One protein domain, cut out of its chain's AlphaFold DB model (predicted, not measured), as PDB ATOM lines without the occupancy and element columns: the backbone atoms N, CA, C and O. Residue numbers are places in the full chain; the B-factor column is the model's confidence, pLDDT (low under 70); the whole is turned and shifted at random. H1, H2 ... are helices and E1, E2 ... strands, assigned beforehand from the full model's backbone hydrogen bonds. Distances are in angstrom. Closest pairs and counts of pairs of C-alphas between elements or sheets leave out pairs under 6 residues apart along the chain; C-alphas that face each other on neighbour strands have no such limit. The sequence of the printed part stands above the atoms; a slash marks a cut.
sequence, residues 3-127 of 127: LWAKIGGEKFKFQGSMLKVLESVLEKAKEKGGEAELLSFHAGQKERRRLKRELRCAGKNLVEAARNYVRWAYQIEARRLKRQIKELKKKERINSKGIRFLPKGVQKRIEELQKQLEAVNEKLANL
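Overview. This is residues 3 to 127 of the 127 residues of an uncharacterized protein of Gammaproteobacteria bacterium (UniProt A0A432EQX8). Picture a long helical hairpin, H3 and H4, with a small head at one end and a loop, residues 90 to 103, at the other. In the head, H1 packs over one face of a small three-stranded sheet, and H2 crosses H3 near its start, at residues 62 to 69. The printed part has 125 residues with four named helices and three named strands, in the order E1 E2 H1 E3 H2 H3 H4. The sheet's order is E2 E1 E3, all antiparallel, and the class is mostly helix. The whole is loose, with a radius of gyration of the C-alphas of 20.0 A and spans of 69 by 30 by 22 A.

Arrangement. Begin at E1, residues 3 to 7, the inner strand, which forms a hairpin with E2, residues 10 to 15; look for N 12 and O 5, 2.8 A apart, within hydrogen-bond range. H1, residues 18 to 31, is on the sheet at a height of 9.0 A and lies over E2 and E1, making two layers, a helix on one face of a sheet. It runs along the strands, at 10 degrees to E1 on the local plane. On the other side of E1 from E2 is E3, residues 36 to 42, where N 4 and O 40 are 2.8 A apart. E2, H1 and E3 form a split strand-helix-strand unit, two strands running the same way with E1 between them; its crossover is right-handed. H2, residues 45 to 57, touches H3, residues 62 to 89, at a steep tilt of 64 degrees; their closest C-alphas, Glu 54 and Ala 65, are 4.9 A apart. H3 also touches H1 with residues 63 to 73 alone, closest at the C-alphas of Leu 22 and Ala 66, 5.1 A, and only grazes the sheet with residues 62 to 64. H4, residues 104 to 125, touches H3 at a shallow tilt of 20 degrees, opposite ways; their closest C-alphas, Ile 85 and Ile 110, are 5.7 A apart. H4 is apart from H1 and H2. In all four helices every O i to N i+4 pair is within hydrogen-bond range.

Along the chain. Find C-alpha 3 at (328.586, 150.174, 298.809), where E1 begins; E1 spans 12.2 A, E2 16.6 A and E3 17.0 A. H1 is 20.1 A long and H2 18.6 A. From C-alpha 62 at (334.230, 158.407, 303.100), H3 runs 40.4 A. H4 runs 31.5 A to C-alpha 125 at (331.392, 174.016, 290.900).

Size, cuts and confidence. The C-alphas farthest apart, Gly 9 and Ser 96, are 70.0 A apart. The printed part has no cut. The link from H3 to H4 is long, with 14 residues; the others are tight. Mean pLDDT of the printed part is 93.0, and residue 33 alone is under 70.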
ATOM      1  N   LEU A   3     328.010 149.528 297.630       95.25
ATOM      2  CA  LEU A   3     328.586 150.174 298.809       95.25
ATOM      3  C   LEU A   3     327.521 150.346 299.888       95.25
ATOM      4  O   LEU A   3     326.441 150.868 299.626       95.25
ATOM      5  N   TRP A   4     327.863 149.925 301.098       95.81
ATOM      6  CA  TRP A   4     327.083 150.118 302.305       95.81
ATOM      7  C   TRP A   4     327.758 151.172 303.171       95.81
ATOM      8  O   TRP A   4     328.932 151.038 303.525       95.81
ATOM      9  N   ALA A   5     327.006 152.207 303.525       94.38
ATOM     10  CA  ALA A   5     327.465 153.260 304.417       94.38
ATOM     11  C   ALA A   5     326.411 153.565 305.476       94.38
ATOM     12  O   ALA A   5     325.214 153.430 305.225       94.38
ATOM     13  N   LYS A   6     326.861 153.987 306.652       93.12
ATOM     14  CA  LYS A   6     326.010 154.575 307.680       93.12
ATOM     15  C   LYS A   6     326.129 156.093 307.578       93.12
ATOM     16  O   LYS A   6     327.239 156.608 307.640       93.12
ATOM     17  N   ILE A   7     325.018 156.793 307.377       91.56
ATOM     18  CA  ILE A   7     324.971 158.253 307.212       91.56
ATOM     19  C   ILE A   7     323.882 158.782 308.139       91.56
ATOM     20  O   ILE A   7     322.737 158.343 308.040       91.56
ATOM     21  N   GLY A   8     324.230 159.680 309.064       85.00
ATOM     22  CA  GLY A   8     323.259 160.228 310.021       85.00
ATOM     23  C   GLY A   8     322.532 159.155 310.847       85.00
ATOM     24  O   GLY A   8     321.341 159.271 311.108       85.00
ATOM     25  N   GLY A   9     323.215 158.058 311.192       85.31
ATOM     26  CA  GLY A   9     322.641 156.948 311.965       85.31
ATOM     27  C   GLY A   9     321.944 155.854 311.145       85.31
ATOM     28  O   GLY A   9     321.865 154.718 311.612       85.31
ATOM     29  N   GLU A  10     321.530 156.141 309.911       89.06
ATOM     30  CA  GLU A  10     320.831 155.199 309.027       89.06
ATOM     31  C   GLU A  10     321.794 154.463 308.086       89.06
ATOM     32  O   GLU A  10     322.805 155.014 307.648       89.06
ATOM     33  N   LYS A  11     321.483 153.204 307.750       92.81
ATOM     34  CA  LYS A  11     322.263 152.411 306.789       92.81
ATOM     35  C   LYS A  11     321.697 152.582 305.385       92.81
ATOM     36  O   LYS A  11     320.521 152.320 305.154       92.81
ATOM     37  N   PHE A  12     322.564 152.912 304.440       92.75
ATOM     38  CA  PHE A  12     322.224 153.060 303.032       92.75
ATOM     39  C   PHE A  12     323.000 152.069 302.179       92.75
ATOM     40  O   PHE A  12     324.205 151.873 302.359       92.75
ATOM     41  N   LYS A  13     322.291 151.477 301.215       95.69
ATOM     42  CA  LYS A  13     322.863 150.662 300.149       95.69
ATOM     43  C   LYS A  13     322.898 151.479 298.861       95.69
ATOM     44  O   LYS A  13     321.861 151.937 298.389       95.69
ATOM     45  N   PHE A  14     324.073 151.588 298.255       94.94
ATOM     46  CA  PHE A  14     324.273 152.225 296.958       94.94
ATOM     47  C   PHE A  14     324.777 151.201 295.943       94.94
ATOM     48  O   PHE A  14     325.690 150.428 296.234       94.94
ATOM     49  N   GLN A  15     324.215 151.206 294.733       94.56
ATOM     50  CA  GLN A  15     324.585 150.270 293.670       94.56
ATOM     51  C   GLN A  15     324.660 150.977 292.313       94.56
ATOM     52  O   GLN A  15     323.784 151.760 291.954       94.56
ATOM     53  N   GLY A  16     325.711 150.691 291.541       93.75
ATOM     54  CA  GLY A  16     325.900 151.260 290.205       93.75
ATOM     55  C   GLY A  16     327.366 151.404 289.812       93.75
ATOM     56  O   GLY A  16     328.232 150.678 290.306       93.75
ATOM     57  N   SER A  17     327.657 152.340 288.909       93.50
ATOM     58  CA  SER A  17     329.037 152.732 288.607       93.50
ATOM     59  C   SER A  17     329.675 153.405 289.825       93.50
ATOM     60  O   SER A  17     328.982 154.039 290.621       93.50
ATOM     61  N   MET A  18     330.999 153.298 289.972       93.88
ATOM     62  CA  MET A  18     331.708 153.935 291.088       93.88
ATOM     63  C   MET A  18     331.429 155.446 291.189       93.88
ATOM     64  O   MET A  18     331.270 155.956 292.291       93.88
ATOM     65  N   LEU A  19     331.324 156.144 290.051       95.06
ATOM     66  CA  LEU A  19     330.985 157.570 290.009       95.06
ATOM     67  C   LEU A  19     329.592 157.840 290.582       95.06
ATOM     68  O   LEU A  19     329.478 158.595 291.541       95.06
ATOM     69  N   LYS A  20     328.567 157.150 290.071       95.19
ATOM     70  CA  LYS A  20     327.181 157.333 290.516       95.19
ATOM     71  C   LYS A  20     327.005 156.991 291.995       95.19
ATOM     72  O   LYS A  20     326.327 157.702 292.720       95.19
ATOM     73  N   VAL A  21     327.640 155.912 292.458       95.81
ATOM     74  CA  VAL A  21     327.585 155.514 293.871       95.81
ATOM     75  C   VAL A  21     328.166 156.602 294.773       95.81
ATOM     76  O   VAL A  21     327.565 156.930 295.789       95.81
ATOM     77  N   LEU A  22     329.319 157.168 294.415       95.31
ATOM     78  CA  LEU A  22     329.971 158.187 295.237       95.31
ATOM     79  C   LEU A  22     329.271 159.549 295.152       95.31
ATOM     80  O   LEU A  22     329.236 160.251 296.155       95.31
ATOM     81  N   GLU A  23     328.651 159.892 294.021       95.19
ATOM     82  CA  GLU A  23     327.728 161.035 293.927       95.19
ATOM     83  C   GLU A  23     326.567 160.888 294.914       95.19
ATOM     84  O   GLU A  23     326.344 161.777 295.732       95.19
ATOM     85  N   SER A  24     325.892 159.735 294.919       94.88
ATOM     86  CA  SER A  24     324.772 159.490 295.835       94.88
ATOM     87  C   SER A  24     325.189 159.507 297.308       94.88
ATOM     88  O   SER A  24     324.412 159.937 298.159       94.88
ATOM     89  N   VAL A  25     326.417 159.078 297.629       93.81
ATOM     90  CA  VAL A  25     326.971 159.218 298.986       93.81
ATOM     91  C   VAL A  25     327.107 160.693 299.367       93.81
ATOM     92  O   VAL A  25     326.742 161.057 300.483       93.81
ATOM     93  N   LEU A  26     327.600 161.546 298.464       93.88
ATOM     94  CA  LEU A  26     327.734 162.985 298.718       93.88
ATOM     95  C   LEU A  26     326.376 163.668 298.880       93.88
ATOM     96  O   LEU A  26     326.214 164.474 299.791       93.88
ATOM     97  N   GLU A  27     325.407 163.340 298.026       92.81
ATOM     98  CA  GLU A  27     324.038 163.859 298.117       92.81
ATOM     99  C   GLU A  27     323.405 163.488 299.461       92.81
ATOM    100  O   GLU A  27     322.963 164.365 300.202       92.81
ATOM    101  N   LYS A  28     323.464 162.207 299.847       92.12
ATOM    102  CA  LYS A  28     322.918 161.752 301.132       92.12
ATOM    103  C   LYS A  28     323.650 162.337 302.334       92.12
ATOM    104  O   LYS A  28     323.008 162.669 303.326       92.12
ATOM    105  N   ALA A  29     324.968 162.501 302.252       91.12
ATOM    106  CA  ALA A  29     325.741 163.154 303.305       91.12
ATOM    107  C   ALA A  29     325.357 164.636 303.472       91.12
ATOM    108  O   ALA A  29     325.294 165.110 304.607       91.12
ATOM    109  N   LYS A  30     325.065 165.349 302.369       89.50
ATOM    110  CA  LYS A  30     324.545 166.726 302.400       89.50
ATOM    111  C   LYS A  30     323.145 166.785 303.019       89.50
ATOM    112  O   LYS A  30     322.903 167.642 303.859       89.50
ATOM    113  N   GLU A  31     322.249 165.868 302.648       88.00
ATOM    114  CA  GLU A  31     320.872 165.815 303.171       88.00
ATOM    115  C   GLU A  31     320.805 165.524 304.678       88.00
ATOM    116  O   GLU A  31     319.996 166.118 305.386       88.00
ATOM    117  N   LYS A  32     321.624 164.591 305.176       85.19
ATOM    118  CA  LYS A  32     321.530 164.069 306.553       85.19
ATOM    119  C   LYS A  32     322.454 164.757 307.566       85.19
ATOM    120  O   LYS A  32     322.480 164.347 308.719       85.19
ATOM    121  N   GLY A  33     323.188 165.797 307.167       69.62
ATOM    122  CA  GLY A  33     323.909 166.649 308.120       69.62
ATOM    123  C   GLY A  33     325.219 166.081 308.678       69.62
ATOM    124  O   GLY A  33     325.630 166.478 309.762       69.62
ATOM    125  N   GLY A  34     325.919 165.232 307.922       70.25
ATOM    126  CA  GLY A  34     327.339 164.959 308.170       70.25
ATOM    127  C   GLY A  34     327.691 163.628 308.843       70.25
ATOM    128  O   GLY A  34     326.913 163.025 309.571       70.25
ATOM    129  N   GLU A  35     328.919 163.211 308.520       76.25
ATOM    130  CA  GLU A  35     329.589 161.925 308.760       76.25
ATOM    131  C   GLU A  35     328.963 160.704 308.064       76.25
ATOM    132  O   GLU A  35     327.840 160.271 308.322       76.25
ATOM    133  N   ALA A  36     329.745 160.137 307.139       87.44
ATOM    134  CA  ALA A  36     329.449 158.875 306.484       87.44
ATOM    135  C   ALA A  36     330.503 157.849 306.898       87.44
ATOM    136  O   ALA A  36     331.693 158.009 306.613       87.44
ATOM    137  N   GLU A  37     330.059 156.778 307.539       90.94
ATOM    138  CA  GLU A  37     330.900 155.657 307.928       90.94
ATOM    139  C   GLU A  37     330.782 154.552 306.875       90.94
ATOM    140  O   GLU A  37     329.686 154.093 306.540       90.94
ATOM    141  N   LEU A  38     331.915 154.118 306.328       92.56
ATOM    142  CA  LEU A  38     331.949 153.007 305.385       92.56
ATOM    143  C   LEU A  38     331.786 151.681 306.137       92.56
ATOM    144  O   LEU A  38     332.659 151.313 306.916       92.56
ATOM    145  N   LEU A  39     330.725 150.928 305.841       92.69
ATOM    146  CA  LEU A  39     330.499 149.609 306.441       92.69
ATOM    147  C   LEU A  39     331.158 148.511 305.608       92.69
ATOM    148  O   LEU A  39     332.008 147.758 306.076       92.69
ATOM    149  N   SER A  40     330.766 148.413 304.341       92.62
ATOM    150  CA  SER A  40     331.291 147.410 303.422       92.62
ATOM    151  C   SER A  40     331.149 147.890 301.987       92.62
ATOM    152  O   SER A  40     330.329 148.750 301.669       92.62
ATOM    153  N   PHE A  41     331.968 147.356 301.086       94.81
ATOM    154  CA  PHE A  41     331.787 147.611 299.664       94.81
ATOM    155  C   PHE A  41     332.298 146.444 298.826       94.81
ATOM    156  O   PHE A  41     333.314 145.813 299.133       94.81
ATOM    157  N   HIS A  42     331.604 146.190 297.725       93.75
ATOM    158  CA  HIS A  42     331.965 145.208 296.726       93.75
ATOM    159  C   HIS A  42     332.118 145.891 295.366       93.75
ATOM    160  O   HIS A  42     331.193 146.487 294.818       93.75
ATOM    161  N   ALA A  43     333.315 145.814 294.797       94.38
ATOM    162  CA  ALA A  43     333.613 146.385 293.489       94.38
ATOM    163  C   ALA A  43     334.625 145.517 292.743       94.38
ATOM    164  O   ALA A  43     335.358 144.734 293.371       94.38
ATOM    165  N   GLY A  44     334.710 145.722 291.425       94.00
ATOM    166  CA  GLY A  44     335.762 145.137 290.599       94.00
ATOM    167  C   GLY A  44     337.153 145.586 291.062       94.00
ATOM    168  O   GLY A  44     337.309 146.601 291.743       94.00
ATOM    169  N   GLN A  45     338.197 144.839 290.694       95.06
ATOM    170  CA  GLN A  45     339.552 145.048 291.225       95.06
ATOM    171  C   GLN A  45     340.080 146.482 291.009       95.06
ATOM    172  O   GLN A  45     340.692 147.055 291.913       95.06
ATOM    173  N   LYS A  46     339.826 147.079 289.835       93.69
ATOM    174  CA  LYS A  46     340.253 148.450 289.499       93.69
ATOM    175  C   LYS A  46     339.547 149.500 290.365       93.69
ATOM    176  O   LYS A  46     340.226 150.302 291.002       93.69
ATOM    177  N   GLU A  47     338.216 149.449 290.435       93.00
ATOM    178  CA  GLU A  47     337.398 150.351 291.264       93.00
ATOM    179  C   GLU A  47     337.784 150.230 292.743       93.00
ATOM    180  O   GLU A  47     338.048 151.227 293.410       93.00
ATOM    181  N   ARG A  48     337.947 148.995 293.233       93.75
ATOM    182  CA  ARG A  48     338.347 148.715 294.616       93.75
ATOM    183  C   ARG A  48     339.701 149.324 294.960       93.75
ATOM    184  O   ARG A  48     339.852 149.938 296.014       93.75
ATOM    185  N   ARG A  49     340.697 149.164 294.082       95.31
ATOM    186  CA  ARG A  49     342.025 149.769 294.265       95.31
ATOM    187  C   ARG A  49     341.950 151.288 294.259       95.31
ATOM    188  O   ARG A  49     342.654 151.916 295.045       95.31
ATOM    189  N   ARG A  50     341.120 151.869 293.392       94.69
ATOM    190  CA  ARG A  50     340.946 153.317 293.324       94.69
ATOM    191  C   ARG A  50     340.295 153.851 294.597       94.69
ATOM    192  O   ARG A  50     340.904 154.699 295.233       94.69
ATOM    193  N   LEU A  51     339.167 153.286 295.031       94.25
ATOM    194  CA  LEU A  51     338.482 153.717 296.254       94.25
ATOM    195  C   LEU A  51     339.389 153.606 297.486       94.25
ATOM    196  O   LEU A  51     339.490 154.544 298.265       94.25
ATOM    197  N   LYS A  52     340.132 152.498 297.625       94.69
ATOM    198  CA  LYS A  52     341.116 152.333 298.711       94.69
ATOM    199  C   LYS A  52     342.251 153.362 298.673       94.69
ATOM    200  O   LYS A  52     342.859 153.619 299.707       94.69
ATOM    201  N   ARG A  53     342.618 153.897 297.504       96.06
ATOM    202  CA  ARG A  53     343.602 154.990 297.415       96.06
ATOM    203  C   ARG A  53     342.990 156.291 297.920       96.06
ATOM    204  O   ARG A  53     343.586 156.893 298.798       96.06
ATOM    205  N   GLU A  54     341.795 156.641 297.453       95.69
ATOM    206  CA  GLU A  54     341.101 157.865 297.882       95.69
ATOM    207  C   GLU A  54     340.821 157.859 299.391       95.69
ATOM    208  O   GLU A  54     341.129 158.829 300.074       95.69
ATOM    209  N   LEU A  55     340.357 156.729 299.941       95.50
ATOM    210  CA  LEU A  55     340.158 156.565 301.385       95.50
ATOM    211  C   LEU A  55     341.458 156.721 302.178       95.50
ATOM    212  O   LEU A  55     341.433 157.269 303.270       95.50
ATOM    213  N   ARG A  56     342.599 156.248 301.662       95.56
ATOM    214  CA  ARG A  56     343.890 156.442 302.344       95.56
ATOM    215  C   ARG A  56     344.336 157.899 302.309       95.56
ATOM    216  O   ARG A  56     344.841 158.377 303.315       95.56
ATOM    217  N   CYS A  57     344.135 158.589 301.188       94.31
ATOM    218  CA  CYS A  57     344.457 160.009 301.070       94.31
ATOM    219  C   CYS A  57     343.579 160.877 301.983       94.31
ATOM    220  O   CYS A  57     344.074 161.840 302.549       94.31
ATOM    221  N   ALA A  58     342.309 160.509 302.155       94.56
ATOM    222  CA  ALA A  58     341.332 161.237 302.964       94.56
ATOM    223  C   ALA A  58     341.263 160.772 304.435       94.56
ATOM    224  O   ALA A  58     340.233 160.918 305.084       94.56
ATOM    225  N   GLY A  59     342.291 160.091 304.961       93.12
ATOM    226  CA  GLY A  59     342.295 159.656 306.367       93.12
ATOM    227  C   GLY A  59     341.136 158.722 306.761       93.12
ATOM    228  O   GLY A  59     340.706 158.721 307.906       93.12
ATOM    229  N   LYS A  60     340.636 157.913 305.817       91.62
ATOM    230  CA  LYS A  60     339.443 157.046 305.910       91.62
ATOM    231  C   LYS A  60     338.094 157.781 305.965       91.62
ATOM    232  O   LYS A  60     337.073 157.116 306.128       91.62
ATOM    233  N   ASN A  61     338.050 159.093 305.737       93.50
ATOM    234  CA  ASN A  61     336.797 159.831 305.585       93.50
ATOM    235  C   ASN A  61     336.127 159.484 304.241       93.50
ATOM    236  O   ASN A  61     336.659 159.773 303.165       93.50
ATOM    237  N   LEU A  62     334.952 158.845 304.295       93.94
ATOM    238  CA  LEU A  62     334.230 158.407 303.100       93.94
ATOM    239  C   LEU A  62     333.699 159.582 302.271       93.94
ATOM    240  O   LEU A  62     333.751 159.520 301.042       93.94
ATOM    241  N   VAL A  63     333.206 160.642 302.918       94.06
ATOM    242  CA  VAL A  63     332.648 161.823 302.235       94.06
ATOM    243  C   VAL A  63     333.748 162.540 301.465       94.06
ATOM    244  O   VAL A  63     333.592 162.855 300.286       94.06
ATOM    245  N   GLU A  64     334.898 162.744 302.099       94.12
ATOM    246  CA  GLU A  64     336.035 163.393 301.454       94.12
ATOM    247  C   GLU A  64     336.630 162.521 300.336       94.12
ATOM    248  O   GLU A  64     336.883 163.015 299.236       94.12
ATOM    249  N   ALA A  65     336.762 161.207 300.552       95.62
ATOM    250  CA  ALA A  65     337.187 160.277 299.507       95.62
ATOM    251  C   ALA A  65     336.229 160.275 298.301       95.62
ATOM    252  O   ALA A  65     336.678 160.251 297.150       95.62
ATOM    253  N   ALA A  66     334.916 160.326 298.551       95.06
ATOM    254  CA  ALA A  66     333.901 160.448 297.513       95.06
ATOM    255  C   ALA A  66     334.059 161.768 296.745       95.06
ATOM    256  O   ALA A  66     334.160 161.745 295.520       95.06
ATOM    257  N   ARG A  67     334.180 162.903 297.446       95.12
ATOM    258  CA  ARG A  67     334.369 164.229 296.834       95.12
ATOM    259  C   ARG A  67     335.616 164.271 295.953       95.12
ATOM    260  O   ARG A  67     335.538 164.714 294.806       95.12
ATOM    261  N   ASN A  68     336.741 163.757 296.447       95.56
ATOM    262  CA  ASN A  68     337.999 163.697 295.700       95.56
ATOM    263  C   ASN A  68     337.859 162.868 294.419       95.56
ATOM    264  O   ASN A  68     338.264 163.312 293.340       95.56
ATOM    265  N   TYR A  69     337.227 161.695 294.512       95.75
ATOM    266  CA  TYR A  69     337.000 160.846 293.350       95.75
ATOM    267  C   TYR A  69     336.067 161.486 292.318       95.75
ATOM    268  O   TYR A  69     336.404 161.514 291.134       95.75
ATOM    269  N   VAL A  70     334.903 161.988 292.745       96.12
ATOM    270  CA  VAL A  70     333.903 162.572 291.837       96.12
ATOM    271  C   VAL A  70     334.503 163.791 291.131       96.12
ATOM    272  O   VAL A  70     334.435 163.891 289.905       96.12
ATOM    273  N   ARG A  71     335.215 164.652 291.870       96.06
ATOM    274  CA  ARG A  71     335.947 165.788 291.295       96.06
ATOM    275  C   ARG A  71     336.965 165.339 290.248       96.06
ATOM    276  O   ARG A  71     337.007 165.895 289.152       96.06
ATOM    277  N   TRP A  72     337.777 164.327 290.555       95.44
ATOM    278  CA  TRP A  72     338.746 163.769 289.607       95.44
ATOM    279  C   TRP A  72     338.071 163.218 288.340       95.44
ATOM    280  O   TRP A  72     338.537 163.484 287.228       95.44
ATOM    281  N   ALA A  73     336.966 162.486 288.491       95.12
ATOM    282  CA  ALA A  73     336.233 161.892 287.379       95.12
ATOM    283  C   ALA A  73     335.672 162.966 286.433       95.12
ATOM    284  O   ALA A  73     335.924 162.911 285.226       95.12
ATOM    285  N   TYR A  74     335.015 163.993 286.975       95.94
ATOM    286  CA  TYR A  74     334.503 165.105 286.175       95.94
ATOM    287  C   TYR A  74     335.607 165.947 285.542       95.94
ATOM    288  O   TYR A  74     335.464 166.391 284.406       95.94
ATOM    289  N   GLN A  75     336.749 166.138 286.208       96.12
ATOM    290  CA  GLN A  75     337.892 166.812 285.584       96.12
ATOM    291  C   GLN A  75     338.404 166.053 284.354       96.12
ATOM    292  O   GLN A  75     338.757 166.673 283.347       96.12
ATOM    293  N   ILE A  76     338.456 164.719 284.412       96.50
ATOM    294  CA  ILE A  76     338.828 163.896 283.254       96.50
ATOM    295  C   ILE A  76     337.795 164.033 282.142       96.50
ATOM    296  O   ILE A  76     338.173 164.216 280.981       96.50
ATOM    297  N   GLU A  77     336.511 163.968 282.480       95.75
ATOM    298  CA  GLU A  77     335.426 164.112 281.515       95.75
ATOM    299  C   GLU A  77     335.455 165.483 280.832       95.75
ATOM    300  O   GLU A  77     335.506 165.558 279.603       95.75
ATOM    301  N   ALA A  78     335.581 166.565 281.601       96.38
ATOM    302  CA  ALA A  78     335.719 167.919 281.079       96.38
ATOM    303  C   ALA A  78     336.935 168.054 280.148       96.38
ATOM    304  O   ALA A  78     336.844 168.651 279.073       96.38
ATOM    305  N   ARG A  79     338.087 167.465 280.509       97.25
ATOM    306  CA  ARG A  79     339.284 167.449 279.643       97.25
ATOM    307  C   ARG A  79     339.035 166.688 278.341       97.25
ATOM    308  O   ARG A  79     339.456 167.151 277.279       97.25
ATOM    309  N   ARG A  80     338.344 165.544 278.402       97.56
ATOM    310  CA  ARG A  80     337.974 164.752 277.222       97.56
ATOM    311  C   ARG A  80     337.062 165.551 276.291       97.56
ATOM    312  O   ARG A  80     337.357 165.622 275.098       97.56
ATOM    313  N   LEU A  81     336.019 166.184 276.828       97.00
ATOM    314  CA  LEU A  81     335.079 167.009 276.063       97.00
ATOM    315  C   LEU A  81     335.789 168.202 275.410       97.00
ATOM    316  O   LEU A  81     335.683 168.394 274.199       97.00
ATOM    317  N   LYS A  82     336.619 168.936 276.167       97.00
ATOM    318  CA  LYS A  82     337.446 170.036 275.633       97.00
ATOM    319  C   LYS A  82     338.334 169.576 274.477       97.00
ATOM    320  O   LYS A  82     338.433 170.264 273.460       97.00
ATOM    321  N   ARG A  83     338.963 168.400 274.602       97.56
ATOM    322  CA  ARG A  83     339.791 167.825 273.532       97.56
ATOM    323  C   ARG A  83     338.960 167.483 272.297       97.56
ATOM    324  O   ARG A  83     339.366 167.839 271.199       97.56
ATOM    325  N   GLN A  84     337.799 166.850 272.458       96.56
ATOM    326  CA  GLN A  84     336.911 166.525 271.335       96.56
ATOM    327  C   GLN A  84     336.435 167.778 270.594       96.56
ATOM    328  O   GLN A  84     336.513 167.823 269.369       96.56
ATOM    329  N   ILE A  85     336.025 168.820 271.324       95.56
ATOM    330  CA  ILE A  85     335.650 170.113 270.738       95.56
ATOM    331  C   ILE A  85     336.827 170.703 269.953       95.56
ATOM    332  O   ILE A  85     336.649 171.127 268.813       95.56
ATOM    333  N   LYS A  86     338.038 170.696 270.529       96.38
ATOM    334  CA  LYS A  86     339.249 171.190 269.857       96.38
ATOM    335  C   LYS A  86     339.513 170.448 268.546       96.38
ATOM    336  O   LYS A  86     339.785 171.094 267.542       96.38
ATOM    337  N   GLU A  87     339.419 169.119 268.537       95.31
ATOM    338  CA  GLU A  87     339.627 168.324 267.319       95.31
ATOM    339  C   GLU A  87     338.536 168.559 266.265       95.31
ATOM    340  O   GLU A  87     338.834 168.598 265.074       95.31
ATOM    341  N   LEU A  88     337.280 168.772 266.671       93.69
ATOM    342  CA  LEU A  88     336.205 169.100 265.731       93.69
ATOM    343  C   LEU A  88     336.366 170.498 265.129       93.69
ATOM    344  O   LEU A  88     336.144 170.660 263.932       93.69
ATOM    345  N   LYS A  89     336.816 171.482 265.915       92.50
ATOM    346  CA  LYS A  89     337.098 172.840 265.424       92.50
ATOM    347  C   LYS A  89     338.185 172.864 264.344       92.50
ATOM    348  O   LYS A  89     338.112 173.691 263.448       92.50
ATOM    349  N   LYS A  90     339.138 171.924 264.361       93.56
ATOM    350  CA  LYS A  90     340.156 171.791 263.300       93.56
ATOM    351  C   LYS A  90     339.592 171.359 261.942       93.56
ATOM    352  O   LYS A  90     340.297 171.459 260.949       93.56
ATOM    353  N   LYS A  91     338.350 170.864 261.878       91.94
ATOM    354  CA  LYS A  91     337.692 170.450 260.623       91.94
ATOM    355  C   LYS A  91     337.082 171.622 259.845       91.94
ATOM    356  O   LYS A  91     336.258 171.398 258.956       91.94
ATOM    357  N   GLU A  92     337.433 172.848 260.216       91.62
ATOM    358  CA  GLU A  92     337.074 174.059 259.495       91.62
ATOM    359  C   GLU A  92     337.566 173.983 258.043       91.62
ATOM    360  O   GLU A  92     338.638 173.450 257.751       91.62
ATOM    361  N   ARG A  93     336.743 174.468 257.118       90.31
ATOM    362  CA  ARG A  93     337.009 174.475 255.679       90.31
ATOM    363  C   ARG A  93     336.973 175.903 255.167       90.31
ATOM    364  O   ARG A  93     336.348 176.766 255.771       90.31
ATOM    365  N   ILE A  94     337.614 176.129 254.030       91.06
ATOM    366  CA  ILE A  94     337.611 177.412 253.329       91.06
ATOM    367  C   ILE A  94     336.795 177.228 252.049       91.06
ATOM    368  O   ILE A  94     336.977 176.236 251.342       91.06
ATOM    369  N   ASN A  95     335.853 178.130 251.778       89.31
ATOM    370  CA  ASN A  95     335.117 178.126 250.513       89.31
ATOM    371  C   ASN A  95     335.886 178.882 249.411       89.31
ATOM    372  O   ASN A  95     336.908 179.512 249.666       89.31
ATOM    373  N   SER A  96     335.372 178.872 248.181       84.94
ATOM    374  CA  SER A  96     335.975 179.585 247.041       84.94
ATOM    375  C   SER A  96     336.115 181.101 247.244       84.94
ATOM    376  O   SER A  96     336.918 181.732 246.568       84.94
ATOM    377  N   LYS A  97     335.368 181.685 248.188       90.19
ATOM    378  CA  LYS A  97     335.432 183.104 248.568       90.19
ATOM    379  C   LYS A  97     336.431 183.377 249.703       90.19
ATOM    380  O   LYS A  97     336.443 184.479 250.241       90.19
ATOM    381  N   GLY A  98     337.216 182.384 250.127       89.56
ATOM    382  CA  GLY A  98     338.157 182.515 251.244       89.56
ATOM    383  C   GLY A  98     337.504 182.516 252.633       89.56
ATOM    384  O   GLY A  98     338.192 182.700 253.634       89.56
ATOM    385  N   ILE A  99     336.191 182.287 252.729       90.62
ATOM    386  CA  ILE A  99     335.456 182.313 253.998       90.62
ATOM    387  C   ILE A  99     335.639 180.975 254.707       90.62
ATOM    388  O   ILE A  99     335.357 179.911 254.143       90.62
ATOM    389  N   ARG A 100     336.078 181.042 255.965       89.94
ATOM    390  CA  ARG A 100     336.173 179.885 256.849       89.94
ATOM    391  C   ARG A 100     334.798 179.497 257.379       89.94
ATOM    392  O   ARG A 100     334.037 180.351 257.826       89.94
ATOM    393  N   PHE A 101     334.474 178.213 257.321       90.75
ATOM    394  CA  PHE A 101     333.221 177.689 257.845       90.75
ATOM    395  C   PHE A 101     333.384 176.269 258.386       90.75
ATOM    396  O   PHE A 101     334.203 175.477 257.916       90.75
ATOM    397  N   LEU A 102     332.545 175.919 259.359       91.12
ATOM    398  CA  LEU A 102     332.398 174.549 259.836       91.12
ATOM    399  C   LEU A 102     331.193 173.892 259.149       91.12
ATOM    400  O   LEU A 102     330.141 174.520 259.021       91.12
ATOM    401  N   PRO A 103     331.295 172.621 258.722       92.88
ATOM    402  CA  PRO A 103     330.130 171.890 258.236       92.88
ATOM    403  C   PRO A 103     329.023 171.855 259.298       92.88
ATOM    404  O   PRO A 103     329.308 171.585 260.467       92.88
ATOM    405  N   LYS A 104     327.757 172.047 258.899       90.81
ATOM    406  CA  LYS A 104     326.606 172.134 259.826       90.81
ATOM    407  C   LYS A 104     326.543 170.980 260.837       90.81
ATOM    408  O   LYS A 104     326.303 171.205 262.017       90.81
ATOM    409  N   GLY A 105     326.814 169.745 260.403       92.06
ATOM    410  CA  GLY A 105     326.836 168.579 261.299       92.06
ATOM    411  C   GLY A 105     327.960 168.627 262.344       92.06
ATOM    412  O   GLY A 105     327.767 168.209 263.482       92.06
ATOM    413  N   VAL A 106     329.121 169.185 261.985       92.19
ATOM    414  CA  VAL A 106     330.240 169.390 262.918       92.19
ATOM    415  C   VAL A 106     329.905 170.501 263.909       92.19
ATOM    416  O   VAL A 106     330.167 170.341 265.097       92.19
ATOM    417  N   GLN A 107     329.286 171.585 263.437       93.31
ATOM    418  CA  GLN A 107     328.838 172.685 264.287       93.31
ATOM    419  C   GLN A 107     327.821 172.209 265.332       93.31
ATOM    420  O   GLN A 107     328.064 172.375 266.524       93.31
ATOM    421  N   LYS A 108     326.766 171.499 264.907       95.62
ATOM    422  CA  LYS A 108     325.772 170.915 265.821       95.62
ATOM    423  C   LYS A 108     326.424 170.002 266.863       95.62
ATOM    424  O   LYS A 108     326.099 170.058 268.046       95.62
ATOM    425  N   ARG A 109     327.399 169.188 266.447       94.88
ATOM    426  CA  ARG A 109     328.120 168.309 267.373       94.88
ATOM    427  C   ARG A 109     328.975 169.081 268.380       94.88
ATOM    428  O   ARG A 109     329.089 168.655 269.526       94.88
ATOM    429  N   ILE A 110     329.597 170.185 267.968       94.62
ATOM    430  CA  ILE A 110     330.341 171.064 268.877       94.62
ATOM    431  C   ILE A 110     329.389 171.673 269.911       94.62
ATOM    432  O   ILE A 110     329.713 171.628 271.093       94.62
ATOM    433  N   GLU A 111     328.221 172.160 269.490       96.19
ATOM    434  CA  GLU A 111     327.205 172.729 270.387       96.19
ATOM    435  C   GLU A 111     326.716 171.704 271.424       96.19
ATOM    436  O   GLU A 111     326.645 172.005 272.613       96.19
ATOM    437  N   GLU A 112     326.447 170.462 271.009       97.06
ATOM    438  CA  GLU A 112     326.096 169.369 271.929       97.06
ATOM    439  C   GLU A 112     327.195 169.111 272.970       97.06
ATOM    440  O   GLU A 112     326.916 168.995 274.163       97.06
ATOM    441  N   LEU A 113     328.455 169.036 272.531       96.19
ATOM    442  CA  LEU A 113     329.591 168.808 273.426       96.19
ATOM    443  C   LEU A 113     329.845 170.001 274.355       96.19
ATOM    444  O   LEU A 113     330.313 169.802 275.475       96.19
ATOM    445  N   GLN A 114     329.553 171.227 273.913       96.44
ATOM    446  CA  GLN A 114     329.628 172.424 274.751       96.44
ATOM    447  C   GLN A 114     328.588 172.379 275.867       96.44
ATOM    448  O   GLN A 114     328.968 172.538 277.021       96.44
ATOM    449  N   LYS A 115     327.333 172.035 275.553       97.25
ATOM    450  CA  LYS A 115     326.281 171.842 276.566       97.25
ATOM    451  C   LYS A 115     326.659 170.768 277.588       97.25
ATOM    452  O   LYS A 115     326.485 170.950 278.788       97.25
ATOM    453  N   GLN A 116     327.224 169.650 277.126       96.38
ATOM    454  CA  GLN A 116     327.729 168.605 278.026       96.38
ATOM    455  C   GLN A 116     328.871 169.113 278.913       96.38
ATOM    456  O   GLN A 116     328.918 168.803 280.101       96.38
ATOM    457  N   LEU A 117     329.795 169.895 278.351       96.19
ATOM    458  CA  LEU A 117     330.913 170.464 279.097       96.19
ATOM    459  C   LEU A 117     330.442 171.475 280.150       96.19
ATOM    460  O   LEU A 117     330.981 171.476 281.253       96.19
ATOM    461  N   GLU A 118     329.462 172.313 279.821       96.38
ATOM    462  CA  GLU A 118     328.828 173.251 280.753       96.38
ATOM    463  C   GLU A 118     328.206 172.503 281.931       96.38
ATOM    464  O   GLU A 118     328.600 172.750 283.069       96.38
ATOM    465  N   ALA A 119     327.384 171.484 281.666       95.69
ATOM    466  CA  ALA A 119     326.781 170.661 282.715       95.69
ATOM    467  C   ALA A 119     327.831 169.995 283.631       95.69
ATOM    468  O   ALA A 119     327.665 169.942 284.849       95.69
ATOM    469  N   VAL A 120     328.943 169.497 283.078       94.75
ATOM    470  CA  VAL A 120     330.036 168.923 283.888       94.75
ATOM    471  C   VAL A 120     330.743 169.995 284.726       94.75
ATOM    472  O   VAL A 120     331.107 169.733 285.874       94.75
ATOM    473  N   ASN A 121     330.939 171.202 284.190       93.31
ATOM    474  CA  ASN A 121     331.561 172.300 284.933       93.31
ATOM    475  C   ASN A 121     330.661 172.807 286.068       93.31
ATOM    476  O   ASN A 121     331.173 173.088 287.148       93.31
ATOM    477  N   GLU A 122     329.346 172.874 285.861       94.50
ATOM    478  CA  GLU A 122     328.382 173.211 286.915       94.50
ATOM    479  C   GLU A 122     328.439 172.194 288.058       94.50
ATOM    480  O   GLU A 122     328.552 172.561 289.227       94.50
ATOM    481  N   LYS A 123     328.462 170.898 287.730       92.19
ATOM    482  CA  LYS A 123     328.630 169.844 288.737       92.19
ATOM    483  C   LYS A 123     329.955 169.957 289.493       92.19
ATOM    484  O   LYS A 123     329.987 169.731 290.697       92.19
ATOM    485  N   LEU A 124     331.041 170.324 288.807       91.19
ATOM    486  CA  LEU A 124     332.338 170.596 289.437       91.19
ATOM    487  C   LEU A 124     332.313 171.800 290.378       91.19
ATOM    488  O   LEU A 124     333.027 171.776 291.377       91.19
ATOM    489  N   ALA A 125     331.535 172.833 290.057       90.25
ATOM    490  CA  ALA A 125     331.392 174.016 290.900       90.25
ATOM    491  C   ALA A 125     330.566 173.731 292.169       90.25
ATOM    492  O   ALA A 125     330.832 174.321 293.211       90.25
ATOM    493  N   ASN A 126     329.610 172.799 292.093       86.50
ATOM    494  CA  ASN A 126     328.660 172.478 293.168       86.50
ATOM    495  C   ASN A 126     329.094 171.318 294.102       86.50
ATOM    496  O   ASN A 126     328.318 170.872 294.961       86.50
ATOM    497  N   LEU A 127     330.310 170.796 293.925       83.56
ATOM    498  CA  LEU A 127     330.879 169.653 294.660       83.56
ATOM    499  C   LEU A 127     331.489 170.045 296.011       83.56
ATOM    500  O   LEU A 127     331.097 169.433 297.041       83.56
TER     501      LEU A 127